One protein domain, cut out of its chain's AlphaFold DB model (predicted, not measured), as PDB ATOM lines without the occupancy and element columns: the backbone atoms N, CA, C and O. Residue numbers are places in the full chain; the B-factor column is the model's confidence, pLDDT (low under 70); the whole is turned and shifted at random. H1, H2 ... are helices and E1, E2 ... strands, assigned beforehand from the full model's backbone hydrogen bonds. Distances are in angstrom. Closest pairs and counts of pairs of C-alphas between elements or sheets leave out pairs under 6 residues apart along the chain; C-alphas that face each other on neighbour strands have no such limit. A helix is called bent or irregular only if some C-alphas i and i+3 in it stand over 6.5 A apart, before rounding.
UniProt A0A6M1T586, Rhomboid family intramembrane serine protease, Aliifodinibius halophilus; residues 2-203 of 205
ATOM      1  N   GLU A   2      -2.434   6.959  85.441       63.16
ATOM      2  CA  GLU A   2      -1.901   6.045  86.474       63.16
ATOM      3  C   GLU A   2      -1.904   6.654  87.883       63.16
ATOM      4  O   GLU A   2      -2.386   6.011  88.807       63.16
ATOM      5  N   SER A   3      -1.500   7.924  88.031       71.56
ATOM      6  CA  SER A   3      -1.538   8.636  89.318       71.56
ATOM      7  C   SER A   3      -2.950   8.809  89.892       71.56
ATOM      8  O   SER A   3      -3.149   8.748  91.096       71.56
ATOM      9  N   PHE A   4      -3.957   9.009  89.039       74.50
ATOM     10  CA  PHE A   4      -5.346   9.187  89.473       74.50
ATOM     11  C   PHE A   4      -5.929   7.879  90.018       74.50
ATOM     12  O   PHE A   4      -6.608   7.877  91.044       74.50
ATOM     13  N   ILE A   5      -5.601   6.762  89.360       74.31
ATOM     14  CA  ILE A   5      -6.016   5.425  89.784       74.31
ATOM     15  C   ILE A   5      -5.299   5.013  91.067       74.31
ATOM     16  O   ILE A   5      -5.952   4.577  92.015       74.31
ATOM     17  N   SER A   6      -3.978   5.206  91.138       80.94
ATOM     18  CA  SER A   6      -3.201   4.867  92.334       80.94
ATOM     19  C   SER A   6      -3.620   5.663  93.569       80.94
ATOM     20  O   SER A   6      -3.480   5.168  94.682       80.94
ATOM     21  N   ASN A   7      -4.145   6.877  93.379       88.38
ATOM     22  CA  ASN A   7      -4.563   7.754  94.472       88.38
ATOM     23  C   ASN A   7      -6.003   7.508  94.952       88.38
ATOM     24  O   ASN A   7      -6.378   8.067  95.978       88.38
ATOM     25  N   SER A   8      -6.803   6.700  94.240       95.12
ATOM     26  CA  SER A   8      -8.202   6.408  94.621       95.12
ATOM     27  C   SER A   8      -8.560   4.909  94.565       95.12
ATOM     28  O   SER A   8      -9.563   4.524  93.949       95.12
ATOM     29  N   PRO A   9      -7.733   4.014  95.137       96.56
ATOM     30  CA  PRO A   9      -7.873   2.573  94.946       96.56
ATOM     31  C   PRO A   9      -9.221   2.014  95.419       96.56
ATOM     32  O   PRO A   9      -9.724   1.063  94.815       96.56
ATOM     33  N   VAL A  10      -9.834   2.586  96.461       97.94
ATOM     34  CA  VAL A  10     -11.118   2.109  96.993       97.94
ATOM     35  C   VAL A  10     -12.249   2.393  96.008       97.94
ATOM     36  O   VAL A  10     -13.064   1.511  95.745       97.94
ATOM     37  N   THR A  11     -12.284   3.585  95.416       98.06
ATOM     38  CA  THR A  11     -13.271   3.973  94.401       98.06
ATOM     39  C   THR A  11     -13.202   3.027  93.217       98.06
ATOM     40  O   THR A  11     -14.217   2.460  92.812       98.06
ATOM     41  N   PHE A  12     -11.998   2.809  92.689       97.19
ATOM     42  CA  PHE A  12     -11.795   1.927  91.544       97.19
ATOM     43  C   PHE A  12     -12.161   0.482  91.859       97.19
ATOM     44  O   PHE A  12     -12.795  -0.173  91.031       97.19
ATOM     45  N   PHE A  13     -11.838   0.004  93.061       97.88
ATOM     46  CA  PHE A  13     -12.259  -1.315  93.512       97.88
ATOM     47  C   PHE A  13     -13.786  -1.436  93.567       97.88
ATOM     48  O   PHE A  13     -14.336  -2.370  92.987       97.88
ATOM     49  N   VAL A  14     -14.477  -0.477  94.196       98.44
ATOM     50  CA  VAL A  14     -15.947  -0.457  94.307       98.44
ATOM     51  C   VAL A  14     -16.608  -0.397  92.927       98.44
ATOM     52  O   VAL A  14     -17.562  -1.135  92.672       98.44
ATOM     53  N   VAL A  15     -16.093   0.433  92.016       98.56
ATOM     54  CA  VAL A  15     -16.579   0.502  90.631       98.56
ATOM     55  C   VAL A  15     -16.380  -0.841  89.929       98.56
ATOM     56  O   VAL A  15     -17.334  -1.389  89.380       98.56
ATOM     57  N   ALA A  16     -15.172  -1.409  89.984       98.31
ATOM     58  CA  ALA A  16     -14.848  -2.659  89.302       98.31
ATOM     59  C   ALA A  16     -15.708  -3.831  89.796       98.31
ATOM     60  O   ALA A  16     -16.289  -4.548  88.978       98.31
ATOM     61  N   ILE A  17     -15.848  -4.002  91.115       98.50
ATOM     62  CA  ILE A  17     -16.662  -5.089  91.672       98.50
ATOM     63  C   ILE A  17     -18.150  -4.892  91.363       98.50
ATOM     64  O   ILE A  17     -18.829  -5.856  91.018       98.50
ATOM     65  N   THR A  18     -18.656  -3.655  91.403       98.50
ATOM     66  CA  THR A  18     -20.057  -3.355  91.069       98.50
ATOM     67  C   THR A  18     -20.358  -3.653  89.608       98.50
ATOM     68  O   THR A  18     -21.363  -4.299  89.310       98.50
ATOM     69  N   VAL A  19     -19.470  -3.243  88.698       98.69
ATOM     70  CA  VAL A  19     -19.580  -3.570  87.272       98.69
ATOM     71  C   VAL A  19     -19.555  -5.083  87.078       98.69
ATOM     72  O   VAL A  19     -20.456  -5.616  86.436       98.69
ATOM     73  N   ALA A  20     -18.587  -5.789  87.667       98.56
ATOM     74  CA  ALA A  20     -18.472  -7.238  87.528       98.56
ATOM     75  C   ALA A  20     -19.735  -7.968  88.014       98.56
ATOM     76  O   ALA A  20     -20.326  -8.741  87.260       98.56
ATOM     77  N   VAL A  21     -20.195  -7.681  89.236       98.38
ATOM     78  CA  VAL A  21     -21.394  -8.304  89.822       98.38
ATOM     79  C   VAL A  21     -22.641  -7.984  88.998       98.38
ATOM     80  O   VAL A  21     -23.423  -8.886  88.700       98.38
ATOM     81  N   SER A  22     -22.812  -6.731  88.569       98.38
ATOM     82  CA  SER A  22     -23.957  -6.333  87.746       98.38
ATOM     83  C   SER A  22     -23.950  -6.997  86.369       98.38
ATOM     84  O   SER A  22     -25.002  -7.427  85.908       98.38
ATOM     85  N   LEU A  23     -22.796  -7.129  85.710       98.38
ATOM     86  CA  LEU A  23     -22.704  -7.804  84.410       98.38
ATOM     87  C   LEU A  23     -22.949  -9.310  84.527       98.38
ATOM     88  O   LEU A  23     -23.647  -9.879  83.684       98.38
ATOM     89  N   VAL A  24     -22.442  -9.948  85.589       98.38
ATOM     90  CA  VAL A  24     -22.768 -11.347  85.899       98.38
ATOM     91  C   VAL A  24     -24.275 -11.492  86.090       98.38
ATOM     92  O   VAL A  24     -24.883 -12.336  85.436       98.38
ATOM     93  N   ALA A  25     -24.891 -10.643  86.914       97.94
ATOM     94  CA  ALA A  25     -26.327 -10.679  87.170       97.94
ATOM     95  C   ALA A  25     -27.182 -10.370  85.929       97.94
ATOM     96  O   ALA A  25     -28.288 -10.877  85.821       97.94
ATOM     97  N   LEU A  26     -26.703  -9.559  84.984       97.06
ATOM     98  CA  LEU A  26     -27.469  -9.212  83.783       97.06
ATOM     99  C   LEU A  26     -27.364 -10.262  82.673       97.06
ATOM    100  O   LEU A  26     -28.350 -10.498  81.977       97.06
ATOM    101  N   TYR A  27     -26.191 -10.875  82.489       97.94
ATOM    102  CA  TYR A  27     -25.907 -11.653  81.276       97.94
ATOM    103  C   TYR A  27     -25.472 -13.093  81.510       97.94
ATOM    104  O   TYR A  27     -25.719 -13.934  80.651       97.94
ATOM    105  N   LEU A  28     -24.813 -13.392  82.633       97.56
ATOM    106  CA  LEU A  28     -24.235 -14.721  82.869       97.56
ATOM    107  C   LEU A  28     -25.091 -15.569  83.809       97.56
ATOM    108  O   LEU A  28     -25.278 -16.758  83.572       97.56
ATOM    109  N   PHE A  29     -25.622 -14.963  84.870       97.25
ATOM    110  CA  PHE A  29     -26.429 -15.637  85.880       97.25
ATOM    111  C   PHE A  29     -27.555 -14.724  86.407       97.25
ATOM    112  O   PHE A  29     -27.476 -14.231  87.535       97.25
ATOM    113  N   PRO A  30     -28.640 -14.524  85.627       95.56
ATOM    114  CA  PRO A  30     -29.811 -13.735  86.033       95.56
ATOM    115  C   PRO A  30     -30.403 -14.035  87.418       95.56
ATOM    116  O   PRO A  30     -30.768 -13.080  88.114       95.56
ATOM    117  N   PRO A  31     -30.441 -15.303  87.888       96.31
ATOM    118  CA  PRO A  31     -30.913 -15.618  89.237       96.31
ATOM    119  C   PRO A  31     -30.138 -14.925  90.370       96.31
ATOM    120  O   PRO A  31     -30.686 -14.781  91.460       96.31
ATOM    121  N   LEU A  32     -28.911 -14.437  90.126       96.12
ATOM    122  CA  LEU A  32     -28.138 -13.659  91.103       96.12
ATOM    123  C   LEU A  32     -28.903 -12.429  91.609       96.12
ATOM    124  O   LEU A  32     -28.780 -12.056  92.776       96.12
ATOM    125  N   THR A  33     -29.719 -11.817  90.745       95.25
ATOM    126  CA  THR A  33     -30.521 -10.644  91.106       95.25
ATOM    127  C   THR A  33     -31.493 -10.962  92.242       95.25
ATOM    128  O   THR A  33     -31.609 -10.180  93.183       95.25
ATOM    129  N   GLU A  34     -32.126 -12.139  92.215       92.69
ATOM    130  CA  GLU A  34     -33.104 -12.557  93.230       92.69
ATOM    131  C   GLU A  34     -32.463 -12.814  94.606       92.69
ATOM    132  O   GLU A  34     -33.109 -12.729  95.661       92.69
ATOM    133  N   TRP A  35     -31.172 -13.144  94.613       92.06
ATOM    134  CA  TRP A  35     -30.418 -13.372  95.841       92.06
ATOM    135  C   TRP A  35     -29.970 -12.067  96.490       92.06
ATOM    136  O   TRP A  35     -29.924 -12.006  97.719       92.06
ATOM    137  N   GLY A  36     -29.653 -11.050  95.684       94.06
ATOM    138  CA  GLY A  36     -28.991  -9.841  96.163       94.06
ATOM    139  C   GLY A  36     -29.821  -8.559  96.177       94.06
ATOM    140  O   GLY A  36     -29.370  -7.611  96.814       94.06
ATOM    141  N   TYR A  37     -30.976  -8.470  95.500       95.31
ATOM    142  CA  TYR A  37     -31.800  -7.252  95.544       95.31
ATOM    143  C   TYR A  37     -32.310  -6.953  96.966       95.31
ATOM    144  O   TYR A  37     -32.264  -7.796  97.863       95.31
ATOM    145  N   LEU A  38     -32.832  -5.754  97.188       97.00
ATOM    146  CA  LEU A  38     -33.495  -5.420  98.437       97.00
ATOM    147  C   LEU A  38     -34.972  -5.781  98.324       97.00
ATOM    148  O   LEU A  38     -35.703  -5.144  97.562       97.00
ATOM    149  N   ARG A  39     -35.414  -6.783  99.096       96.88
ATOM    150  CA  ARG A  39     -36.834  -7.117  99.276       96.88
ATOM    151  C   ARG A  39     -37.254  -6.833 100.714       96.88
ATOM    152  O   ARG A  39     -37.204  -7.748 101.533       96.88
ATOM    153  N   PRO A  40     -37.755  -5.621 101.015       96.81
ATOM    154  CA  PRO A  40     -38.160  -5.204 102.356       96.81
ATOM    155  C   PRO A  40     -38.951  -6.244 103.153       96.81
ATOM    156  O   PRO A  40     -38.637  -6.493 104.317       96.81
ATOM    157  N   TYR A  41     -39.916  -6.911 102.513       96.62
ATOM    158  CA  TYR A  41     -40.678  -8.000 103.122       96.62
ATOM    159  C   TYR A  41     -39.786  -9.124 103.674       96.62
ATOM    160  O   TYR A  41     -39.905  -9.501 104.842       96.62
ATOM    161  N   ARG A  42     -38.853  -9.638 102.860       96.00
ATOM    162  CA  ARG A  42     -37.914 -10.703 103.245       96.00
ATOM    163  C   ARG A  42     -36.824 -10.173 104.175       96.00
ATOM    164  O   ARG A  42     -36.523 -10.836 105.164       96.00
ATOM    165  N   THR A  43     -36.292  -8.979 103.913       97.06
ATOM    166  CA  THR A  43     -35.251  -8.349 104.736       97.06
ATOM    167  C   THR A  43     -35.686  -8.257 106.195       97.06
ATOM    168  O   THR A  43     -34.956  -8.688 107.086       97.06
ATOM    169  N   VAL A  44     -36.906  -7.767 106.441       97.00
ATOM    170  CA  VAL A  44     -37.432  -7.563 107.798       97.00
ATOM    171  C   VAL A  44     -37.887  -8.877 108.436       97.00
ATOM    172  O   VAL A  44     -37.556  -9.143 109.591       97.00
ATOM    173  N   ARG A  45     -38.639  -9.717 107.711       96.12
ATOM    174  CA  ARG A  45     -39.272 -10.920 108.289       96.12
ATOM    175  C   ARG A  45     -38.322 -12.113 108.377       96.12
ATOM    176  O   ARG A  45     -38.328 -12.827 109.376       96.12
ATOM    177  N   ASN A  46     -37.473 -12.289 107.368       95.69
ATOM    178  CA  ASN A  46     -36.545 -13.416 107.260       95.69
ATOM    179  C   ASN A  46     -35.103 -13.022 107.617       95.69
ATOM    180  O   ASN A  46     -34.202 -13.850 107.517       95.69
ATOM    181  N   LYS A  47     -34.888 -11.776 108.066       96.25
ATOM    182  CA  LYS A  47     -33.598 -11.254 108.543       96.25
ATOM    183  C   LYS A  47     -32.487 -11.272 107.487       96.25
ATOM    184  O   LYS A  47     -31.310 -11.370 107.834       96.25
ATOM    185  N   SER A  48     -32.825 -11.132 106.205       96.75
ATOM    186  CA  SER A  48     -31.849 -11.025 105.110       96.75
ATOM    187  C   SER A  48     -31.236  -9.620 105.001       96.75
ATOM    188  O   SER A  48     -31.155  -9.038 103.927       96.75
ATOM    189  N   TRP A  49     -30.768  -9.054 106.120       97.06
ATOM    190  CA  TRP A  49     -30.244  -7.679 106.217       97.06
ATOM    191  C   TRP A  49     -29.050  -7.383 105.302       97.06
ATOM    192  O   TRP A  49     -28.807  -6.224 104.973       97.06
ATOM    193  N   TYR A  50     -28.335  -8.419 104.854       96.81
ATOM    194  CA  TYR A  50     -27.264  -8.298 103.862       96.81
ATOM    195  C   TYR A  50     -27.748  -7.657 102.549       96.81
ATOM    196  O   TYR A  50     -26.953  -7.025 101.855       96.81
ATOM    197  N   GLU A  51     -29.046  -7.766 102.245       97.50
ATOM    198  CA  GLU A  51     -29.682  -7.194 101.058       97.50
ATOM    199  C   GLU A  51     -29.507  -5.681 100.949       97.50
ATOM    200  O   GLU A  51     -29.389  -5.174  99.841       97.50
ATOM    201  N   LEU A  52     -29.414  -4.971 102.080       97.06
ATOM    202  CA  LEU A  52     -29.148  -3.528 102.104       97.06
ATOM    203  C   LEU A  52     -27.815  -3.164 101.442       97.06
ATOM    204  O   LEU A  52     -27.683  -2.086 100.868       97.06
ATOM    205  N   LEU A  53     -26.824  -4.054 101.528       97.88
ATOM    206  CA  LEU A  53     -25.525  -3.869 100.890       97.88
ATOM    207  C   LEU A  53     -25.502  -4.506  99.504       97.88
ATOM    208  O   LEU A  53     -25.103  -3.857  98.538       97.88
ATOM    209  N   THR A  54     -25.937  -5.763  99.381       97.75
ATOM    210  CA  THR A  54     -25.831  -6.497  98.112       97.75
ATOM    211  C   THR A  54     -26.666  -5.869  97.004       97.75
ATOM    212  O   THR A  54     -26.246  -5.907  95.847       97.75
ATOM    213  N   SER A  55     -27.788  -5.218  97.336       97.50
ATOM    214  CA  SER A  55     -28.631  -4.553  96.340       97.50
ATOM    215  C   SER A  55     -27.904  -3.411  95.639       97.50
ATOM    216  O   SER A  55     -28.227  -3.103  94.495       97.50
ATOM    217  N   GLY A  56     -26.907  -2.805  96.295       97.56
ATOM    218  CA  GLY A  56     -26.060  -1.759  95.724       97.56
ATOM    219  C   GLY A  56     -25.198  -2.233  94.554       97.56
ATOM    220  O   GLY A  56     -24.898  -1.449  93.658       97.56
ATOM    221  N   PHE A  57     -24.847  -3.520  94.513       98.12
ATOM    222  CA  PHE A  57     -23.968  -4.092  93.485       98.12
ATOM    223  C   PHE A  57     -24.723  -4.621  92.257       98.12
ATOM    224  O   PHE A  57     -24.104  -5.120  91.316       98.12
ATOM    225  N   LEU A  58     -26.055  -4.510  92.249       98.19
ATOM    226  CA  LEU A  58     -26.939  -4.993  91.189       98.19
ATOM    227  C   LEU A  58     -27.600  -3.820  90.466       98.19
ATOM    228  O   LEU A  58     -28.003  -2.849  91.098       98.19
ATOM    229  N   HIS A  59     -27.771  -3.921  89.147       97.38
ATOM    230  CA  HIS A  59     -28.393  -2.877  88.328       97.38
ATOM    231  C   HIS A  59     -29.397  -3.470  87.339       97.38
ATOM    232  O   HIS A  59     -29.176  -4.532  86.772       97.38
ATOM    233  N   ALA A  60     -30.498  -2.753  87.107       95.00
ATOM    234  CA  ALA A  60     -31.609  -3.224  86.274       95.00
ATOM    235  C   ALA A  60     -31.280  -3.272  84.771       95.00
ATOM    236  O   ALA A  60     -31.984  -3.924  84.007       95.00
ATOM    237  N   ASN A  61     -30.280  -2.506  84.332       95.75
ATOM    238  CA  ASN A  61     -29.809  -2.440  82.953       95.75
ATOM    239  C   ASN A  61     -28.470  -1.686  82.887       95.75
ATOM    240  O   ASN A  61     -28.031  -1.073  83.864       95.75
ATOM    241  N   ILE A  62     -27.854  -1.692  81.703       97.69
ATOM    242  CA  ILE A  62     -26.562  -1.043  81.447       97.69
ATOM    243  C   ILE A  62     -26.615   0.472  81.583       97.69
ATOM    244  O   ILE A  62     -25.670   1.042  82.110       97.69
ATOM    245  N   GLY A  63     -27.707   1.130  81.189       96.25
ATOM    246  CA  GLY A  63     -27.839   2.579  81.370       96.25
ATOM    247  C   GLY A  63     -27.813   2.974  82.849       96.25
ATOM    248  O   GLY A  63     -27.088   3.886  83.240       96.25
ATOM    249  N   HIS A  64     -28.546   2.237  83.688       95.38
ATOM    250  CA  HIS A  64     -28.569   2.451  85.133       95.38
ATOM    251  C   HIS A  64     -27.198   2.174  85.770       95.38
ATOM    252  O   HIS A  64     -26.741   2.963  86.595       95.38
ATOM    253  N   LEU A  65     -26.516   1.095  85.366       97.69
ATOM    254  CA  LEU A  65     -25.148   0.810  85.807       97.69
ATOM    255  C   LEU A  65     -24.179   1.921  85.385       97.69
ATOM    256  O   LEU A  65     -23.417   2.421  86.207       97.69
ATOM    257  N   PHE A  66     -24.235   2.330  84.118       97.69
ATOM    258  CA  PHE A  66     -23.338   3.322  83.542       97.69
ATOM    259  C   PHE A  66     -23.443   4.660  84.265       97.69
ATOM    260  O   PHE A  66     -22.421   5.172  84.699       97.69
ATOM    261  N   VAL A  67     -24.652   5.198  84.463       95.19
ATOM    262  CA  VAL A  67     -24.824   6.486  85.158       95.19
ATOM    263  C   VAL A  67     -24.268   6.419  86.582       95.19
ATOM    264  O   VAL A  67     -23.510   7.303  86.972       95.19
ATOM    265  N   ASN A  68     -24.563   5.356  87.340       97.31
ATOM    266  CA  ASN A  68     -24.041   5.212  88.702       97.31
ATOM    267  C   ASN A  68     -22.515   5.134  88.735       97.31
ATOM    268  O   ASN A  68     -21.881   5.824  89.530       97.31
ATOM    269  N   MET A  69     -21.920   4.293  87.888       98.06
ATOM    270  CA  MET A  69     -20.473   4.077  87.892       98.06
ATOM    271  C   MET A  69     -19.716   5.259  87.300       98.06
ATOM    272  O   MET A  69     -18.642   5.581  87.787       98.06
ATOM    273  N   PHE A  70     -20.291   5.951  86.316       96.31
ATOM    274  CA  PHE A  70     -19.752   7.198  85.784       96.31
ATOM    275  C   PHE A  70     -19.711   8.271  86.875       96.31
ATOM    276  O   PHE A  70     -18.658   8.844  87.133       96.31
ATOM    277  N   THR A  71     -20.822   8.502  87.581       96.12
ATOM    278  CA  THR A  71     -20.853   9.456  88.698       96.12
ATOM    279  C   THR A  71     -19.879   9.044  89.806       96.12
ATOM    280  O   THR A  71     -19.095   9.870  90.267       96.12
ATOM    281  N   LEU A  72     -19.867   7.768  90.202       98.00
ATOM    282  CA  LEU A  72     -18.973   7.281  91.254       98.00
ATOM    283  C   LEU A  72     -17.494   7.371  90.864       98.00
ATOM    284  O   LEU A  72     -16.674   7.686  91.713       98.00
ATOM    285  N   TYR A  73     -17.147   7.146  89.597       96.06
ATOM    286  CA  TYR A  73     -15.777   7.276  89.106       96.06
ATOM    287  C   TYR A  73     -15.229   8.688  89.343       96.06
ATOM    288  O   TYR A  73     -14.135   8.837  89.881       96.06
ATOM    289  N   PHE A  74     -15.983   9.728  88.970       94.69
ATOM    290  CA  PHE A  74     -15.507  11.110  89.092       94.69
ATOM    291  C   PHE A  74     -15.592  11.621  90.527       94.69
ATOM    292  O   PHE A  74     -14.588  12.048  91.091       94.69
ATOM    293  N   PHE A  75     -16.776  11.554  91.135       97.25
ATOM    294  CA  PHE A  75     -16.976  12.111  92.470       97.25
ATOM    295  C   PHE A  75     -16.369  11.227  93.552       97.25
ATOM    296  O   PHE A  75     -15.805  11.746  94.507       97.25
ATOM    297  N   GLY A  76     -16.420   9.904  93.396       98.06
ATOM    298  CA  GLY A  76     -15.809   8.986  94.352       98.06
ATOM    299  C   GLY A  76     -14.302   9.171  94.436       98.06
ATOM    300  O   GLY A  76     -13.789   9.311  95.537       98.06
ATOM    301  N   ALA A  77     -13.613   9.305  93.300       97.31
ATOM    302  CA  ALA A  77     -12.165   9.488  93.296       97.31
ATOM    303  C   ALA A  77     -11.741  10.814  93.946       97.31
ATOM    304  O   ALA A  77     -10.772  10.847  94.704       97.31
ATOM    305  N   VAL A  78     -12.479  11.902  93.696       96.75
ATOM    306  CA  VAL A  78     -12.236  13.186  94.376       96.75
ATOM    307  C   VAL A  78     -12.481  13.044  95.876       96.75
ATOM    308  O   VAL A  78     -11.625  13.412  96.677       96.75
ATOM    309  N   MET A  79     -13.614  12.462  96.270       98.19
ATOM    310  CA  MET A  79     -13.953  12.303  97.683       98.19
ATOM    311  C   MET A  79     -13.004  11.348  98.410       98.19
ATOM    312  O   MET A  79     -12.684  11.586  99.566       98.19
ATOM    313  N   GLU A  80     -12.499  10.300  97.765       98.38
ATOM    314  CA  GLU A  80     -11.483   9.427  98.349       98.38
ATOM    315  C   GLU A  80     -10.158  10.151  98.567       98.38
ATOM    316  O   GLU A  80      -9.544   9.971  99.613       98.38
ATOM    317  N   GLN A  81      -9.733  10.997  97.631       96.56
ATOM    318  CA  GLN A  81      -8.512  11.788  97.794       96.56
ATOM    319  C   GLN A  81      -8.654  12.848  98.893       96.56
ATOM    320  O   GLN A  81      -7.705  13.089  99.635       96.56
ATOM    321  N   VAL A  82      -9.841  13.447  99.029       95.75
ATOM    322  CA  VAL A  82     -10.134  14.471 100.045       95.75
ATOM    323  C   VAL A  82     -10.306  13.858 101.437       95.75
ATOM    324  O   VAL A  82      -9.769  14.371 102.414       95.75
ATOM    325  N   LEU A  83     -11.053  12.758 101.545       97.19
ATOM    326  CA  LEU A  83     -11.395  12.135 102.827       97.19
ATOM    327  C   LEU A  83     -10.391  11.054 103.251       97.19
ATOM    328  O   LEU A  83     -10.308  10.699 104.424       97.19
ATOM    329  N   GLY A  84      -9.655  10.474 102.312       97.38
ATOM    330  CA  GLY A  84      -8.948   9.213 102.499       97.38
ATOM    331  C   GLY A  84      -9.876   7.992 102.403       97.38
ATOM    332  O   GLY A  84     -11.066   8.030 102.739       97.38
ATOM    333  N   GLY A  85      -9.296   6.856 102.004       97.25
ATOM    334  CA  GLY A  85     -10.030   5.620 101.696       97.25
ATOM    335  C   GLY A  85     -10.949   5.108 102.809       97.25
ATOM    336  O   GLY A  85     -12.042   4.630 102.522       97.25
ATOM    337  N   ARG A  86     -10.566   5.255 104.087       97.81
ATOM    338  CA  ARG A  86     -11.387   4.787 105.222       97.81
ATOM    339  C   ARG A  86     -12.724   5.526 105.330       97.81
ATOM    340  O   ARG A  86     -13.763   4.896 105.509       97.81
ATOM    341  N   TYR A  87     -12.695   6.854 105.218       98.31
ATOM    342  CA  TYR A  87     -13.880   7.685 105.394       98.31
ATOM    343  C   TYR A  87     -14.743   7.645 104.140       98.31
ATOM    344  O   TYR A  87     -15.964   7.616 104.263       98.31
ATOM    345  N   PHE A  88     -14.123   7.550 102.962       98.69
ATOM    346  CA  PHE A  88     -14.835   7.301 101.714       98.69
ATOM    347  C   PHE A  88     -15.564   5.948 101.718       98.69
ATOM    348  O   PHE A  88     -16.755   5.894 101.407       98.69
ATOM    349  N   LEU A  89     -14.897   4.863 102.128       98.50
ATOM    350  CA  LEU A  89     -15.534   3.546 102.200       98.50
ATOM    351  C   LEU A  89     -16.705   3.545 103.189       98.50
ATOM    352  O   LEU A  89     -17.772   3.015 102.882       98.50
ATOM    353  N   GLY A  90     -16.519   4.175 104.355       98.62
ATOM    354  CA  GLY A  90     -17.582   4.354 105.342       98.62
ATOM    355  C   GLY A  90     -18.772   5.132 104.779       98.62
ATOM    356  O   GLY A  90     -19.904   4.671 104.915       98.62
ATOM    357  N   LEU A  91     -18.526   6.244 104.077       98.81
ATOM    358  CA  LEU A  91     -19.552   7.054 103.411       98.81
ATOM    359  C   LEU A  91     -20.351   6.219 102.404       98.81
ATOM    360  O   LEU A  91     -21.580   6.219 102.437       98.81
ATOM    361  N   TYR A  92     -19.659   5.473 101.542       98.75
ATOM    362  CA  TYR A  92     -20.292   4.667 100.502       98.75
ATOM    363  C   TYR A  92     -21.138   3.524 101.085       98.75
ATOM    364  O   TYR A  92     -22.320   3.398 100.764       98.75
ATOM    365  N   LEU A  93     -20.569   2.707 101.981       98.56
ATOM    366  CA  LEU A  93     -21.265   1.541 102.541       98.56
ATOM    367  C   LEU A  93     -22.430   1.938 103.454       98.56
ATOM    368  O   LEU A  93     -23.502   1.340 103.381       98.56
ATOM    369  N   SER A  94     -22.248   2.963 104.292       98.62
ATOM    370  CA  SER A  94     -23.347   3.472 105.121       98.62
ATOM    371  C   SER A  94     -24.423   4.158 104.275       98.62
ATOM    372  O   SER A  94     -25.604   4.017 104.582       98.62
ATOM    373  N   GLY A  95     -24.047   4.806 103.166       98.50
ATOM    374  CA  GLY A  95     -24.988   5.350 102.188       98.50
ATOM    375  C   GLY A  95     -25.894   4.288 101.567       98.50
ATOM    376  O   GLY A  95     -27.094   4.528 101.443       98.50
ATOM    377  N   LEU A  96     -25.372   3.093 101.255       98.06
ATOM    378  CA  LEU A  96     -26.195   1.964 100.789       98.06
ATOM    379  C   LEU A  96     -27.245   1.572 101.837       98.06
ATOM    380  O   LEU A  96     -28.429   1.448 101.523       98.06
ATOM    381  N   ILE A  97     -26.813   1.440 103.093       98.31
ATOM    382  CA  ILE A  97     -27.681   1.052 104.208       98.31
ATOM    383  C   ILE A  97     -28.770   2.102 104.440       98.31
ATOM    384  O   ILE A  97     -29.954   1.767 104.439       98.31
ATOM    385  N   VAL A  98     -28.388   3.370 104.619       98.12
ATOM    386  CA  VAL A  98     -29.322   4.448 104.972       98.12
ATOM    387  C   VAL A  98     -30.305   4.728 103.840       98.12
ATOM    388  O   VAL A  98     -31.493   4.918 104.101       98.12
ATOM    389  N   ALA A  99     -29.862   4.664 102.582       96.75
ATOM    390  CA  ALA A  99     -30.752   4.816 101.435       96.75
ATOM    391  C   ALA A  99     -31.791   3.685 101.312       96.75
ATOM    392  O   ALA A  99     -32.858   3.901 100.741       96.75
ATOM    393  N   GLY A 100     -31.519   2.495 101.861       96.12
ATOM    394  CA  GLY A 100     -32.471   1.382 101.895       96.12
ATOM    395  C   GLY A 100     -33.553   1.501 102.978       96.12
ATOM    396  O   GLY A 100     -34.624   0.904 102.841       96.12
ATOM    397  N   ILE A 101     -33.321   2.291 104.037       96.81
ATOM    398  CA  ILE A 101     -34.232   2.413 105.192       96.81
ATOM    399  C   ILE A 101     -35.655   2.856 104.798       96.81
ATOM    400  O   ILE A 101     -36.601   2.213 105.259       96.81
ATOM    401  N   PRO A 102     -35.868   3.878 103.942       95.31
ATOM    402  CA  PRO A 102     -37.220   4.263 103.528       95.31
ATOM    403  C   PRO A 102     -38.001   3.103 102.901       95.31
ATOM    404  O   PRO A 102     -39.165   2.876 103.233       95.31
ATOM    405  N   SER A 103     -37.338   2.297 102.064       94.94
ATOM    406  CA  SER A 103     -37.956   1.125 101.437       94.94
ATOM    407  C   SER A 103     -38.308   0.044 102.452       94.94
ATOM    408  O   SER A 103     -39.377  -0.557 102.349       94.94
ATOM    409  N   LEU A 104     -37.460  -0.166 103.464       96.25
ATOM    410  CA  LEU A 104     -37.770  -1.059 104.580       96.25
ATOM    411  C   LEU A 104     -39.015  -0.614 105.342       96.25
ATOM    412  O   LEU A 104     -39.863  -1.437 105.659       96.25
ATOM    413  N   ILE A 105     -39.149   0.680 105.628       95.31
ATOM    414  CA  ILE A 105     -40.287   1.197 106.396       95.31
ATOM    415  C   ILE A 105     -41.582   1.090 105.584       95.31
ATOM    416  O   ILE A 105     -42.595   0.626 106.109       95.31
ATOM    417  N   LYS A 106     -41.542   1.500 104.313       93.50
ATOM    418  CA  LYS A 106     -42.725   1.633 103.454       93.50
ATOM    419  C   LYS A 106     -43.235   0.301 102.905       93.50
ATOM    420  O   LYS A 106     -44.442   0.111 102.820       93.50
ATOM    421  N   PHE A 107     -42.336  -0.623 102.555       94.81
ATOM    422  CA  PHE A 107     -42.680  -1.840 101.809       94.81
ATOM    423  C   PHE A 107     -42.432  -3.148 102.579       94.81
ATOM    424  O   PHE A 107     -42.501  -4.226 101.993       94.81
ATOM    425  N   LYS A 108     -42.178  -3.107 103.897       95.62
ATOM    426  CA  LYS A 108     -42.008  -4.320 104.739       95.62
ATOM    427  C   LYS A 108     -43.177  -5.316 104.694       95.62
ATOM    428  O   LYS A 108     -42.998  -6.477 105.056       95.62
ATOM    429  N   ASP A 109     -44.363  -4.867 104.293       95.88
ATOM    430  CA  ASP A 109     -45.574  -5.688 104.221       95.88
ATOM    431  C   ASP A 109     -45.993  -6.012 102.774       95.88
ATOM    432  O   ASP A 109     -46.977  -6.718 102.572       95.88
ATOM    433  N   ASP A 110     -45.217  -5.574 101.774       95.12
ATOM    434  CA  ASP A 110     -45.444  -5.874 100.357       95.12
ATOM    435  C   ASP A 110     -44.445  -6.939  99.853       95.12
ATOM    436  O   ASP A 110     -43.267  -6.633  99.645       95.12
ATOM    437  N   PRO A 111     -44.878  -8.196  99.624       93.69
ATOM    438  CA  PRO A 111     -43.994  -9.260  99.146       93.69
ATOM    439  C   PRO A 111     -43.544  -9.079  97.686       93.69
ATOM    440  O   PRO A 111     -42.558  -9.693  97.262       93.69
ATOM    441  N   ASN A 112     -44.245  -8.247  96.908       93.69
ATOM    442  CA  ASN A 112     -43.976  -8.045  95.487       93.69
ATOM    443  C   ASN A 112     -42.973  -6.916  95.234       93.69
ATOM    444  O   ASN A 112     -42.369  -6.877  94.161       93.69
ATOM    445  N   TYR A 113     -42.758  -6.030  96.209       93.88
ATOM    446  CA  TYR A 113     -41.807  -4.934  96.082       93.88
ATOM    447  C   TYR A 113     -40.353  -5.420  96.179       93.88
ATOM    448  O   TYR A 113     -39.971  -6.138  97.105       93.88
ATOM    449  N   ALA A 114     -39.520  -4.963  95.242       94.44
ATOM    450  CA  ALA A 114     -38.073  -5.139  95.266       94.44
ATOM    451  C   ALA A 114     -37.374  -3.910  94.669       94.44
ATOM    452  O   ALA A 114     -37.911  -3.246  93.779       94.44
ATOM    453  N   THR A 115     -36.159  -3.617  95.130       95.06
ATOM    454  CA  THR A 115     -35.346  -2.504  94.619       95.06
ATOM    455  C   THR A 115     -33.859  -2.866  94.578       95.06
ATOM    456  O   THR A 115     -33.407  -3.763  95.284       95.06
ATOM    457  N   LEU A 116     -33.095  -2.210  93.704       95.81
ATOM    458  CA  LEU A 116     -31.661  -2.437  93.507       95.81
ATOM    459  C   LEU A 116     -30.980  -1.198  92.909       95.81
ATOM    460  O   LEU A 116     -31.646  -0.324  92.344       95.81
ATOM    461  N   GLY A 117     -29.654  -1.146  93.005       96.31
ATOM    462  CA  GLY A 117     -28.804  -0.090  92.460       96.31
ATOM    463  C   GLY A 117     -28.012   0.665  93.524       96.31
ATOM    464  O   GLY A 117     -28.483   0.892  94.637       96.31
ATOM    465  N   ALA A 118     -26.822   1.136  93.142       97.19
ATOM    466  CA  ALA A 118     -25.923   1.904  94.012       97.19
ATOM    467  C   ALA A 118     -26.367   3.362  94.250       97.19
ATOM    468  O   ALA A 118     -25.727   4.087  95.009       97.19
ATOM    469  N   SER A 119     -27.435   3.812  93.589       96.12
ATOM    470  CA  SER A 119     -27.775   5.236  93.454       96.12
ATOM    471  C   SER A 119     -27.951   6.005  94.765       96.12
ATOM    472  O   SER A 119     -27.622   7.186  94.810       96.12
ATOM    473  N   GLY A 120     -28.384   5.352  95.846       95.50
ATOM    474  CA  GLY A 120     -28.418   5.959  97.178       95.50
ATOM    475  C   GLY A 120     -27.026   6.337  97.697       95.50
ATOM    476  O   GLY A 120     -26.801   7.480  98.080       95.50
ATOM    477  N   ALA A 121     -26.069   5.409  97.623       98.19
ATOM    478  CA  ALA A 121     -24.682   5.646  98.026       98.19
ATOM    479  C   ALA A 121     -23.944   6.597  97.081       98.19
ATOM    480  O   ALA A 121     -23.191   7.457  97.531       98.19
ATOM    481  N   VAL A 122     -24.187   6.488  95.772       98.38
ATOM    482  CA  VAL A 122     -23.659   7.446  94.788       98.38
ATOM    483  C   VAL A 122     -24.199   8.852  95.074       98.38
ATOM    484  O   VAL A 122     -23.436   9.815  95.043       98.38
ATOM    485  N   GLY A 123     -25.480   8.965  95.437       97.88
ATOM    486  CA  GLY A 123     -26.089  10.199  95.930       97.88
ATOM    487  C   GLY A 123     -25.419  10.717  97.203       97.88
ATOM    488  O   GLY A 123     -25.110  11.902  97.274       97.88
ATOM    489  N   SER A 124     -25.110   9.849  98.174       98.62
ATOM    490  CA  SER A 124     -24.349  10.238  99.372       98.62
ATOM    491  C   SER A 124     -22.976  10.815  99.030       98.62
ATOM    492  O   SER A 124     -22.607  11.858  99.559       98.62
ATOM    493  N   VAL A 125     -22.234  10.183  98.115       98.75
ATOM    494  CA  VAL A 125     -20.926  10.681  97.654       98.75
ATOM    495  C   VAL A 125     -21.063  12.031  96.944       98.75
ATOM    496  O   VAL A 125     -20.304  12.954  97.233       98.75
ATOM    497  N   LEU A 126     -22.051  12.179  96.058       98.25
ATOM    498  CA  LEU A 126     -22.302  13.431  95.344       98.25
ATOM    499  C   LEU A 126     -22.687  14.572  96.296       98.25
ATOM    500  O   LEU A 126     -22.184  15.681  96.161       98.25
ATOM    501  N   PHE A 127     -23.557  14.321  97.275       98.31
ATOM    502  CA  PHE A 127     -23.971  15.355  98.227       98.31
ATOM    503  C   PHE A 127     -22.896  15.684  99.260       98.31
ATOM    504  O   PHE A 127     -22.811  16.830  99.696       98.31
ATOM    505  N   ALA A 128     -22.028  14.727  99.591       98.38
ATOM    506  CA  ALA A 128     -20.808  15.010 100.333       98.38
ATOM    507  C   ALA A 128     -19.884  15.954  99.538       98.38
ATOM    508  O   ALA A 128     -19.405  16.945 100.086       98.38
ATOM    509  N   PHE A 129     -19.702  15.708  98.235       98.25
ATOM    510  CA  PHE A 129     -18.961  16.619  97.356       98.25
ATOM    511  C   PHE A 129     -19.594  18.015  97.314       98.25
ATOM    512  O   PHE A 129     -18.897  19.002  97.526       98.25
ATOM    513  N   ILE A 130     -20.912  18.110  97.100       97.44
ATOM    514  CA  ILE A 130     -21.631  19.394  97.042       97.44
ATOM    515  C   ILE A 130     -21.459  20.188  98.344       97.44
ATOM    516  O   ILE A 130     -21.327  21.408  98.291       97.44
ATOM    517  N   LEU A 131     -21.443  19.521  99.502       96.88
ATOM    518  CA  LEU A 131     -21.265  20.190 100.790       96.88
ATOM    519  C   LEU A 131     -19.855  20.771 100.962       96.88
ATOM    520  O   LEU A 131     -19.718  21.880 101.472       96.88
ATOM    521  N   LEU A 132     -18.817  20.039 100.549       96.69
ATOM    522  CA  LEU A 132     -17.428  20.500 100.674       96.69
ATOM    523  C   LEU A 132     -17.034  21.506  99.589       96.69
ATOM    524  O   LEU A 132     -16.186  22.364  99.829       96.69
ATOM    525  N   PHE A 133     -17.644  21.410  98.409       96.69
ATOM    526  CA  PHE A 133     -17.272  22.166  97.216       96.69
ATOM    527  C   PHE A 133     -18.493  22.837  96.559       96.69
ATOM    528  O   PHE A 133     -18.760  22.618  95.376       96.69
ATOM    529  N   PRO A 134     -19.267  23.668  97.286       96.25
ATOM    530  CA  PRO A 134     -20.574  24.138  96.817       96.25
ATOM    531  C   PRO A 134     -20.500  25.009  95.561       96.25
ATOM    532  O   PRO A 134     -21.438  25.004  94.762       96.25
ATOM    533  N   MET A 135     -19.397  25.736  95.373       95.25
ATOM    534  CA  MET A 135     -19.188  26.635  94.235       95.25
ATOM    535  C   MET A 135     -18.521  25.964  93.031       95.25
ATOM    536  O   MET A 135     -18.459  26.578  91.966       95.25
ATOM    537  N   GLU A 136     -18.043  24.722  93.166       95.00
ATOM    538  CA  GLU A 136     -17.399  24.022  92.054       95.00
ATOM    539  C   GLU A 136     -18.397  23.735  90.931       95.00
ATOM    540  O   GLU A 136     -19.561  23.387  91.159       95.00
ATOM    541  N   GLY A 137     -17.939  23.897  89.692       93.81
ATOM    542  CA  GLY A 137     -18.760  23.697  88.507       93.81
ATOM    543  C   GLY A 137     -18.896  22.218  88.154       93.81
ATOM    544  O   GLY A 137     -17.932  21.589  87.725       93.81
ATOM    545  N   ILE A 138     -20.106  21.669  88.250       92.75
ATOM    546  CA  ILE A 138     -20.416  20.316  87.783       92.75
ATOM    547  C   ILE A 138     -20.915  20.384  86.341       92.75
ATOM    548  O   ILE A 138     -21.954  20.979  86.052       92.75
ATOM    549  N   MET A 139     -20.195  19.733  85.431       89.56
ATOM    550  CA  MET A 139     -20.665  19.521  84.063       89.56
ATOM    551  C   MET A 139     -21.531  18.266  83.996       89.56
ATOM    552  O   MET A 139     -21.119  17.181  84.412       89.56
ATOM    553  N   LEU A 140     -22.728  18.403  83.433       85.06
ATOM    554  CA  LEU A 140     -23.562  17.257  83.093       85.06
ATOM    555  C   LEU A 140     -23.143  16.734  81.716       85.06
ATOM    556  O   LEU A 140     -22.835  17.506  80.817       85.06
ATOM    557  N   MET A 141     -23.176  15.417  81.530       80.06
ATOM    558  CA  MET A 141     -22.623  14.721  80.355       80.06
ATOM    559  C   MET A 141     -23.041  15.292  78.985       80.06
ATOM    560  O   MET A 141     -22.263  15.230  78.041       80.06
ATOM    561  N   LEU A 142     -24.255  15.839  78.871       81.25
ATOM    562  CA  LEU A 142     -24.806  16.392  77.625       81.25
ATOM    563  C   LEU A 142     -24.940  17.923  77.633       81.25
ATOM    564  O   LEU A 142     -25.381  18.501  76.642       81.25
ATOM    565  N   ILE A 143     -24.598  18.581  78.743       83.56
ATOM    566  CA  ILE A 143     -24.719  20.030  78.903       83.56
ATOM    567  C   ILE A 143     -23.312  20.572  79.177       83.56
ATOM    568  O   ILE A 143     -22.828  20.455  80.304       83.56
ATOM    569  N   PRO A 144     -22.648  21.187  78.179       84.56
ATOM    570  CA  PRO A 144     -21.282  21.700  78.308       84.56
ATOM    571  C   PRO A 144     -21.240  23.046  79.055       84.56
ATOM    572  O   PRO A 144     -20.460  23.931  78.717       84.56
ATOM    573  N   ILE A 145     -22.119  23.225  80.042       90.62
ATOM    574  CA  ILE A 145     -22.191  24.412  80.891       90.62
ATOM    575  C   ILE A 145     -22.012  23.925  82.329       90.62
ATOM    576  O   ILE A 145     -22.861  23.166  82.807       90.62
ATOM    577  N   PRO A 146     -20.925  24.316  83.018       92.31
ATOM    578  CA  PRO A 146     -20.739  23.960  84.413       92.31
ATOM    579  C   PRO A 146     -21.822  24.632  85.263       92.31
ATOM    580  O   PRO A 146     -22.011  25.847  85.212       92.31
ATOM    581  N   ILE A 147     -22.534  23.829  86.047       94.12
ATOM    582  CA  ILE A 147     -23.544  24.291  86.998       94.12
ATOM    583  C   ILE A 147     -22.912  24.235  88.391       94.12
ATOM    584  O   ILE A 147     -22.418  23.168  88.763       94.12
ATOM    585  N   PRO A 148     -22.926  25.327  89.177       95.81
ATOM    586  CA  PRO A 148     -22.466  25.294  90.559       95.81
ATOM    587  C   PRO A 148     -23.086  24.130  91.339       95.81
ATOM    588  O   PRO A 148     -24.301  23.902  91.273       95.81
ATOM    589  N   ALA A 149     -22.257  23.395  92.076       95.44
ATOM    590  CA  ALA A 149     -22.636  22.156  92.744       95.44
ATOM    591  C   ALA A 149     -23.862  22.327  93.658       95.44
ATOM    592  O   ALA A 149     -24.765  21.487  93.646       95.44
ATOM    593  N   PHE A 150     -23.951  23.449  94.382       95.00
ATOM    594  CA  PHE A 150     -25.102  23.747  95.239       95.00
ATOM    595  C   PHE A 150     -26.418  23.865  94.449       95.00
ATOM    596  O   PHE A 150     -27.454  23.377  94.905       95.00
ATOM    597  N   ILE A 151     -26.385  24.458  93.247       95.44
ATOM    598  CA  ILE A 151     -27.565  24.591  92.378       95.44
ATOM    599  C   ILE A 151     -28.012  23.206  91.928       95.44
ATOM    600  O   ILE A 151     -29.194  22.876  92.037       95.44
ATOM    601  N   LEU A 152     -27.071  22.373  91.472       93.75
ATOM    602  CA  LEU A 152     -27.379  21.005  91.068       93.75
ATOM    603  C   LEU A 152     -27.975  20.200  92.233       93.75
ATOM    604  O   LEU A 152     -28.966  19.499  92.036       93.75
ATOM    605  N   GLY A 153     -27.420  20.339  93.440       93.31
ATOM    606  CA  GLY A 153     -27.926  19.687  94.648       93.31
ATOM    607  C   GLY A 153     -29.366  20.074  94.981       93.31
ATOM    608  O   GLY A 153     -30.205  19.198  95.201       93.31
ATOM    609  N   ILE A 154     -29.682  21.372  94.953       94.06
ATOM    610  CA  ILE A 154     -31.046  21.870  95.192       94.06
ATOM    611  C   ILE A 154     -32.011  21.320  94.135       94.06
ATOM    612  O   ILE A 154     -33.047  20.754  94.488       94.06
ATOM    613  N   LEU A 155     -31.661  21.429  92.849       93.19
ATOM    614  CA  LEU A 155     -32.500  20.936  91.752       93.19
ATOM    615  C   LEU A 155     -32.738  19.423  91.850       93.19
ATOM    616  O   LEU A 155     -33.870  18.966  91.679       93.19
ATOM    617  N   TYR A 156     -31.697  18.652  92.171       91.50
ATOM    618  CA  TYR A 156     -31.787  17.205  92.356       91.50
ATOM    619  C   TYR A 156     -32.718  16.826  93.512       91.50
ATOM    620  O   TYR A 156     -33.565  15.942  93.348       91.50
ATOM    621  N   LEU A 157     -32.598  17.489  94.669       92.19
ATOM    622  CA  LEU A 157     -33.471  17.241  95.821       92.19
ATOM    623  C   LEU A 157     -34.920  17.610  95.507       92.19
ATOM    624  O   LEU A 157     -35.815  16.803  95.749       92.19
ATOM    625  N   MET A 158     -35.153  18.787  94.918       91.31
ATOM    626  CA  MET A 158     -36.494  19.229  94.524       91.31
ATOM    627  C   MET A 158     -37.148  18.239  93.559       91.31
ATOM    628  O   MET A 158     -38.292  17.832  93.772       91.31
ATOM    629  N   TYR A 159     -36.413  17.813  92.528       90.06
ATOM    630  CA  TYR A 159     -36.894  16.824  91.571       90.06
ATOM    631  C   TYR A 159     -37.185  15.479  92.243       90.06
ATOM    632  O   TYR A 159     -38.269  14.932  92.056       90.06
ATOM    633  N   SER A 160     -36.267  14.970  93.067       88.00
ATOM    634  CA  SER A 160     -36.428  13.676  93.746       88.00
ATOM    635  C   SER A 160     -37.617  13.688  94.708       88.00
ATOM    636  O   SER A 160     -38.429  12.766  94.709       88.00
ATOM    637  N   MET A 161     -37.798  14.765  95.475       87.38
ATOM    638  CA  MET A 161     -38.953  14.929  96.360       87.38
ATOM    639  C   MET A 161     -40.266  15.022  95.575       87.38
ATOM    640  O   MET A 161     -41.256  14.405  95.966       87.38
ATOM    641  N   TYR A 162     -40.292  15.758  94.462       87.88
ATOM    642  CA  TYR A 162     -41.472  15.845  93.600       87.88
ATOM    643  C   TYR A 162     -41.818  14.495  92.958       87.88
ATOM    644  O   TYR A 162     -42.969  14.064  93.014       87.88
ATOM    645  N   ALA A 163     -40.821  13.799  92.410       85.38
ATOM    646  CA  ALA A 163     -40.991  12.509  91.754       85.38
ATOM    647  C   ALA A 163     -41.363  11.393  92.745       85.38
ATOM    648  O   ALA A 163     -42.163  10.530  92.402       85.38
ATOM    649  N   SER A 164     -40.888  11.446  93.997       81.88
ATOM    650  CA  SER A 164     -41.260  10.478  95.048       81.88
ATOM    651  C   SER A 164     -42.762  10.442  95.359       81.88
ATOM    652  O   SER A 164     -43.282   9.413  95.782       81.88
ATOM    653  N   LYS A 165     -43.470  11.556  95.121       80.12
ATOM    654  CA  LYS A 165     -44.923  11.677  95.325       80.12
ATOM    655  C   LYS A 165     -45.734  11.141  94.150       80.12
ATOM    656  O   LYS A 165     -46.946  10.990  94.268       80.12
ATOM    657  N   GLN A 166     -45.092  10.895  93.012       73.75
ATOM    658  CA  GLN A 166     -45.746  10.305  91.859       73.75
ATOM    659  C   GLN A 166     -45.540   8.796  91.912       73.75
ATOM    660  O   GLN A 166     -44.420   8.317  91.805       73.75
ATOM    661  N   GLU A 167     -46.620   8.019  91.979       58.75
ATOM    662  CA  GLU A 167     -46.561   6.548  91.853       58.75
ATOM    663  C   GLU A 167     -46.125   6.076  90.445       58.75
ATOM    664  O   GLU A 167     -46.156   4.891  90.117       58.75
ATOM    665  N   ARG A 168     -45.723   7.005  89.573       50.84
ATOM    666  CA  ARG A 168     -45.331   6.757  88.189       50.84
ATOM    667  C   ARG A 168     -43.814   6.643  88.093       50.84
ATOM    668  O   ARG A 168     -43.132   7.613  87.783       50.84
ATOM    669  N   GLY A 169     -43.280   5.443  88.302       55.94
ATOM    670  CA  GLY A 169     -41.873   5.177  88.008       55.94
ATOM    671  C   GLY A 169     -41.345   3.876  88.597       55.94
ATOM    672  O   GLY A 169     -41.817   3.399  89.618       55.94
ATOM    673  N   LYS A 170     -40.318   3.312  87.953       64.06
ATOM    674  CA  LYS A 170     -39.528   2.182  88.479       64.06
ATOM    675  C   LYS A 170     -38.315   2.655  89.307       64.06
ATOM    676  O   LYS A 170     -37.421   1.861  89.580       64.06
ATOM    677  N   ILE A 171     -38.244   3.950  89.638       74.44
ATOM    678  CA  ILE A 171     -37.099   4.599  90.294       74.44
ATOM    679  C   ILE A 171     -37.456   4.922  91.747       74.44
ATOM    680  O   ILE A 171     -38.511   5.479  92.035       74.44
ATOM    681  N   ASN A 172     -36.551   4.587  92.664       80.31
ATOM    682  CA  ASN A 172     -36.732   4.779  94.096       80.31
ATOM    683  C   ASN A 172     -36.228   6.161  94.549       80.31
ATOM    684  O   ASN A 172     -35.113   6.304  95.046       80.31
ATOM    685  N   HIS A 173     -37.053   7.190  94.361       85.12
ATOM    686  CA  HIS A 173     -36.672   8.569  94.682       85.12
ATOM    687  C   HIS A 173     -36.525   8.847  96.189       85.12
ATOM    688  O   HIS A 173     -35.780   9.744  96.573       85.12
ATOM    689  N   GLU A 174     -37.181   8.076  97.061       86.31
ATOM    690  CA  GLU A 174     -36.997   8.204  98.516       86.31
ATOM    691  C   GLU A 174     -35.584   7.772  98.939       86.31
ATOM    692  O   GLU A 174     -34.964   8.428  99.777       86.31
ATOM    693  N   ALA A 175     -35.035   6.730  98.301       87.56
ATOM    694  CA  ALA A 175     -33.653   6.307  98.516       87.56
ATOM    695  C   ALA A 175     -32.642   7.388  98.097       87.56
ATOM    696  O   ALA A 175     -31.620   7.568  98.756       87.56
ATOM    697  N   HIS A 176     -32.935   8.147  97.034       90.94
ATOM    698  CA  HIS A 176     -32.108   9.276  96.586       90.94
ATOM    699  C   HIS A 176     -32.077  10.413  97.603       90.94
ATOM    700  O   HIS A 176     -31.001  10.911  97.929       90.94
ATOM    701  N   VAL A 177     -33.237  10.789  98.147       94.12
ATOM    702  CA  VAL A 177     -33.323  11.828  99.184       94.12
ATOM    703  C   VAL A 177     -32.606  11.380 100.459       94.12
ATOM    704  O   VAL A 177     -31.798  12.133 101.000       94.12
ATOM    705  N   ALA A 178     -32.847  10.149 100.920       96.38
ATOM    706  CA  ALA A 178     -32.183   9.608 102.104       96.38
ATOM    707  C   ALA A 178     -30.658   9.532 101.927       96.38
ATOM    708  O   ALA A 178     -29.917   9.954 102.814       96.38
ATOM    709  N   GLY A 179     -30.187   9.068 100.765       97.00
ATOM    710  CA  GLY A 179     -28.766   9.037 100.424       97.00
ATOM    711  C   GLY A 179     -28.134  10.429 100.402       97.00
ATOM    712  O   GLY A 179     -27.075  10.626 100.997       97.00
ATOM    713  N   ALA A 180     -28.796  11.410  99.784       96.69
ATOM    714  CA  ALA A 180     -28.326  12.793  99.721       96.69
ATOM    715  C   ALA A 180     -28.179  13.430 101.114       96.69
ATOM    716  O   ALA A 180     -27.129  13.981 101.446       96.69
ATOM    717  N   LEU A 181     -29.210  13.300 101.957       97.38
ATOM    718  CA  LEU A 181     -29.177  13.789 103.338       97.38
ATOM    719  C   LEU A 181     -28.090  13.089 104.157       97.38
ATOM    720  O   LEU A 181     -27.357  13.744 104.899       97.38
ATOM    721  N   TRP A 182     -27.953  11.771 103.989       98.44
ATOM    722  CA  TRP A 182     -26.918  11.003 104.668       98.44
ATOM    723  C   TRP A 182     -25.511  11.435 104.266       98.44
ATOM    724  O   TRP A 182     -24.655  11.543 105.133       98.44
ATOM    725  N   GLY A 183     -25.270  11.739 102.988       98.19
ATOM    726  CA  GLY A 183     -23.966  12.205 102.522       98.19
ATOM    727  C   GLY A 183     -23.486  13.456 103.254       98.19
ATOM    728  O   GLY A 183     -22.355  13.504 103.732       98.19
ATOM    729  N   MET A 184     -24.380  14.435 103.413       97.50
ATOM    730  CA  MET A 184     -24.091  15.661 104.161       97.50
ATOM    731  C   MET A 184     -23.891  15.384 105.655       97.50
ATOM    732  O   MET A 184     -22.922  15.847 106.255       97.50
ATOM    733  N   LEU A 185     -24.788  14.593 106.253       98.25
ATOM    734  CA  LEU A 185     -24.737  14.274 107.679       98.25
ATOM    735  C   LEU A 185     -23.487  13.460 108.046       98.25
ATOM    736  O   LEU A 185     -22.866  13.718 109.074       98.25
ATOM    737  N   TYR A 186     -23.089  12.510 107.201       98.62
ATOM    738  CA  TYR A 186     -21.920  11.663 107.421       98.62
ATOM    739  C   TYR A 186     -20.642  12.490 107.571       98.62
ATOM    740  O   TYR A 186     -19.851  12.227 108.475       98.62
ATOM    741  N   LEU A 187     -20.450  13.507 106.723       98.19
ATOM    742  CA  LEU A 187     -19.281  14.380 106.822       98.19
ATOM    743  C   LEU A 187     -19.232  15.078 108.183       98.19
ATOM    744  O   LEU A 187     -18.214  15.023 108.867       98.19
ATOM    745  N   VAL A 188     -20.352  15.663 108.613       97.50
ATOM    746  CA  VAL A 188     -20.438  16.383 109.892       97.50
ATOM    747  C   VAL A 188     -20.187  15.457 111.087       97.50
ATOM    748  O   VAL A 188     -19.548  15.864 112.052       97.50
ATOM    749  N   LEU A 189     -20.675  14.214 111.031       97.75
ATOM    750  CA  LEU A 189     -20.576  13.270 112.146       97.75
ATOM    751  C   LEU A 189     -19.229  12.546 112.234       97.75
ATOM    752  O   LEU A 189     -18.779  12.239 113.337       97.75
ATOM    753  N   PHE A 190     -18.613  12.219 111.096       97.75
ATOM    754  CA  PHE A 190     -17.500  11.263 111.054       97.75
ATOM    755  C   PHE A 190     -16.212  11.819 110.455       97.75
ATOM    756  O   PHE A 190     -15.152  11.230 110.677       97.75
ATOM    757  N   VAL A 191     -16.265  12.925 109.708       97.19
ATOM    758  CA  VAL A 191     -15.081  13.518 109.077       97.19
ATOM    759  C   VAL A 191     -14.618  14.724 109.904       97.19
ATOM    760  O   VAL A 191     -15.356  15.708 110.015       97.19
ATOM    761  N   PRO A 192     -13.406  14.677 110.491       94.94
ATOM    762  CA  PRO A 192     -12.873  15.775 111.295       94.94
ATOM    763  C   PRO A 192     -12.795  17.093 110.519       94.94
ATOM    764  O   PRO A 192     -12.538  17.090 109.319       94.94
ATOM    765  N   ASN A 193     -12.965  18.213 111.225       94.19
ATOM    766  CA  ASN A 193     -12.866  19.581 110.695       94.19
ATOM    767  C   ASN A 193     -13.870  19.930 109.579       94.19
ATOM    768  O   ASN A 193     -13.775  21.002 108.987       94.19
ATOM    769  N   THR A 194     -14.860  19.072 109.303       95.06
ATOM    770  CA  THR A 194     -15.915  19.364 108.316       95.06
ATOM    771  C   THR A 194     -16.649  20.663 108.637       95.06
ATOM    772  O   THR A 194     -16.917  21.452 107.737       95.06
ATOM    773  N   VAL A 195     -16.984  20.892 109.911       94.69
ATOM    774  CA  VAL A 195     -17.711  22.098 110.333       94.69
ATOM    775  C   VAL A 195     -16.869  23.345 110.083       94.69
ATOM    776  O   VAL A 195     -17.367  24.278 109.462       94.69
ATOM    777  N   ASP A 196     -15.596  23.334 110.482       95.38
ATOM    778  CA  ASP A 196     -14.681  24.457 110.259       95.38
ATOM    779  C   ASP A 196     -14.542  24.764 108.764       95.38
ATOM    780  O   ASP A 196     -14.694  25.911 108.355       95.38
ATOM    781  N   HIS A 197     -14.368  23.731 107.930       94.44
ATOM    782  CA  HIS A 197     -14.321  23.883 106.472       94.44
ATOM    783  C   HIS A 197     -15.584  24.553 105.921       94.44
ATOM    784  O   HIS A 197     -15.491  25.508 105.154       94.44
ATOM    785  N   ILE A 198     -16.767  24.088 106.333       92.44
ATOM    786  CA  ILE A 198     -18.046  24.679 105.918       92.44
ATOM    787  C   ILE A 198     -18.107  26.153 106.330       92.44
ATOM    788  O   ILE A 198     -18.428  27.007 105.504       92.44
ATOM    789  N   LEU A 199     -17.779  26.468 107.585       93.25
ATOM    790  CA  LEU A 199     -17.800  27.840 108.088       93.25
ATOM    791  C   LEU A 199     -16.840  28.744 107.298       93.25
ATOM    792  O   LEU A 199     -17.242  29.837 106.904       93.25
ATOM    793  N   THR A 200     -15.630  28.274 106.988       94.31
ATOM    794  CA  THR A 200     -14.659  29.013 106.165       94.31
ATOM    795  C   THR A 200     -15.157  29.229 104.736       94.31
ATOM    796  O   THR A 200     -15.066  30.341 104.219       94.31
ATOM    797  N   VAL A 201     -15.737  28.208 104.093       90.44
ATOM    798  CA  VAL A 201     -16.304  28.327 102.733       90.44
ATOM    799  C   VAL A 201     -17.406  29.390 102.672       90.44
ATOM    800  O   VAL A 201     -17.536  30.085 101.664       90.44
ATOM    801  N   PHE A 202     -18.171  29.556 103.753       89.31
ATOM    802  CA  PHE A 202     -19.200  30.592 103.868       89.31
ATOM    803  C   PHE A 202     -18.703  31.919 104.468       89.31
ATOM    804  O   PHE A 202     -19.507  32.834 104.642       89.31
ATOM    805  N   GLY A 203     -17.404  32.054 104.760       90.56
ATOM    806  CA  GLY A 203     -16.814  33.274 105.325       90.56
ATOM    807  C   GLY A 203     -17.297  33.601 106.741       90.56
ATOM    808  O   GLY A 203     -17.384  34.772 107.107       90.56
TER     809      GLY A 203
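AT A GLANCE: This is residues 2 to 203 of the 205 residues of the protein "Rhomboid family intramembrane serine protease" of Aliifodinibius halophilus (UniProt A0A6M1T586). Six helices, H2, H6, H7, H8, H9 and H10, form an up-and-down bundle, each running against the one before it, with most contacts crossed; H8 lies in the middle, among H6, H7, H9 and H10, and H2 packs on H6. The short helices H3, H4 and H5 gather toward one end, H1 and H11 lie toward the other, and a small antiparallel hairpin, E1 and E2, lies by the first residues of H9. The printed part has 202 residues with eleven named helices and two named strands, in the order H1 to H8, E1, E2, H9 to H11; the class is mostly helix. The whole is compact, with a radius of gyration of the C-alphas of 16.8 A and spans of 51 by 40 by 35 A.

IN THESE COORDINATES: H1, residues 2 to 6, begins at C-alpha 2 (-1.901, 6.045, 86.474). H2 is residues 9 to 28, 26.7 A long. H3 is residues 32 to 36, H4 40 to 45 and H5 51 to 57. H6, residues 62 to 83, is 29.3 A long, with a kink of 33 degrees near residue 77. H7, residues 85 to 107, is 33.5 A long and only just irregular, with C-alphas 99 and 102 6.8 A apart. H8 is residues 119 to 132, 19.8 A; E1 is residues 137 to 140 and E2 143 to 148. H9 is residues 149 to 164, 22.1 A. H10, residues 173 to 190, 25.4 A, has a kink of 30 degrees near residue 184. H11, residues 194 to 201, ends at C-alpha 201 (-16.304, 28.327, 102.733).

HOW THE PARTS SIT: H7 is the hub, touching six helices. It touches H10 at a steep tilt of 39 degrees, opposite ways, closest at the C-alphas of Ala 99 and Ala 175, 4.4 A. H8 touches H10, closest at C-alphas 124 and 183, 3.7 A. H8 touches H6, closest at C-alphas 72 and 122, 5.9 A. H2 and H6 touch at a shallow tilt of 14 degrees, opposite ways, closest at C-alphas 11 and 76, 5.6 A. H9 and H10 form a helical hairpin, closest at C-alphas 164 and 173, 5.0 A. H4 touches H7's residues 103 to 107, closest at C-alphas 40 and 104, 4.7 A. H5 touches H7's residues 93 to 100, closest at C-alphas 52 and 97, 5.2 A. H3 and H5 only just touch, with 3 pairs of C-alphas within 8 A, closest at 36 and 54, 5.0 A. H11 touches H8's residues 131 to 132, closest at C-alphas 132 and 198, 6.7 A. H1 is close to H2 but not clearly touching, closest at C-alphas 5 and 12, 7.0 A. In the hairpin E1 and E2, N 138 and O 147 are within hydrogen-bond range at 2.8 A. Every O i to N i+4 pair is within range in H1, H2, H3, H4, H6, H8, H9 and H11; H7 has 17 of 19, H10 13 of 14, and H5 1 of 3, with 2 of 4 O i to N i+3 pairs.

THE WHOLE: The two C-alphas farthest apart are those of Leu 28 and Gly 203, 53.5 A. The printed part has no cut. The link from H7 to H8, 11 residues, is long. Mean pLDDT of the printed part is 93.8; residue 2 and residues 167 to 170 are under 70.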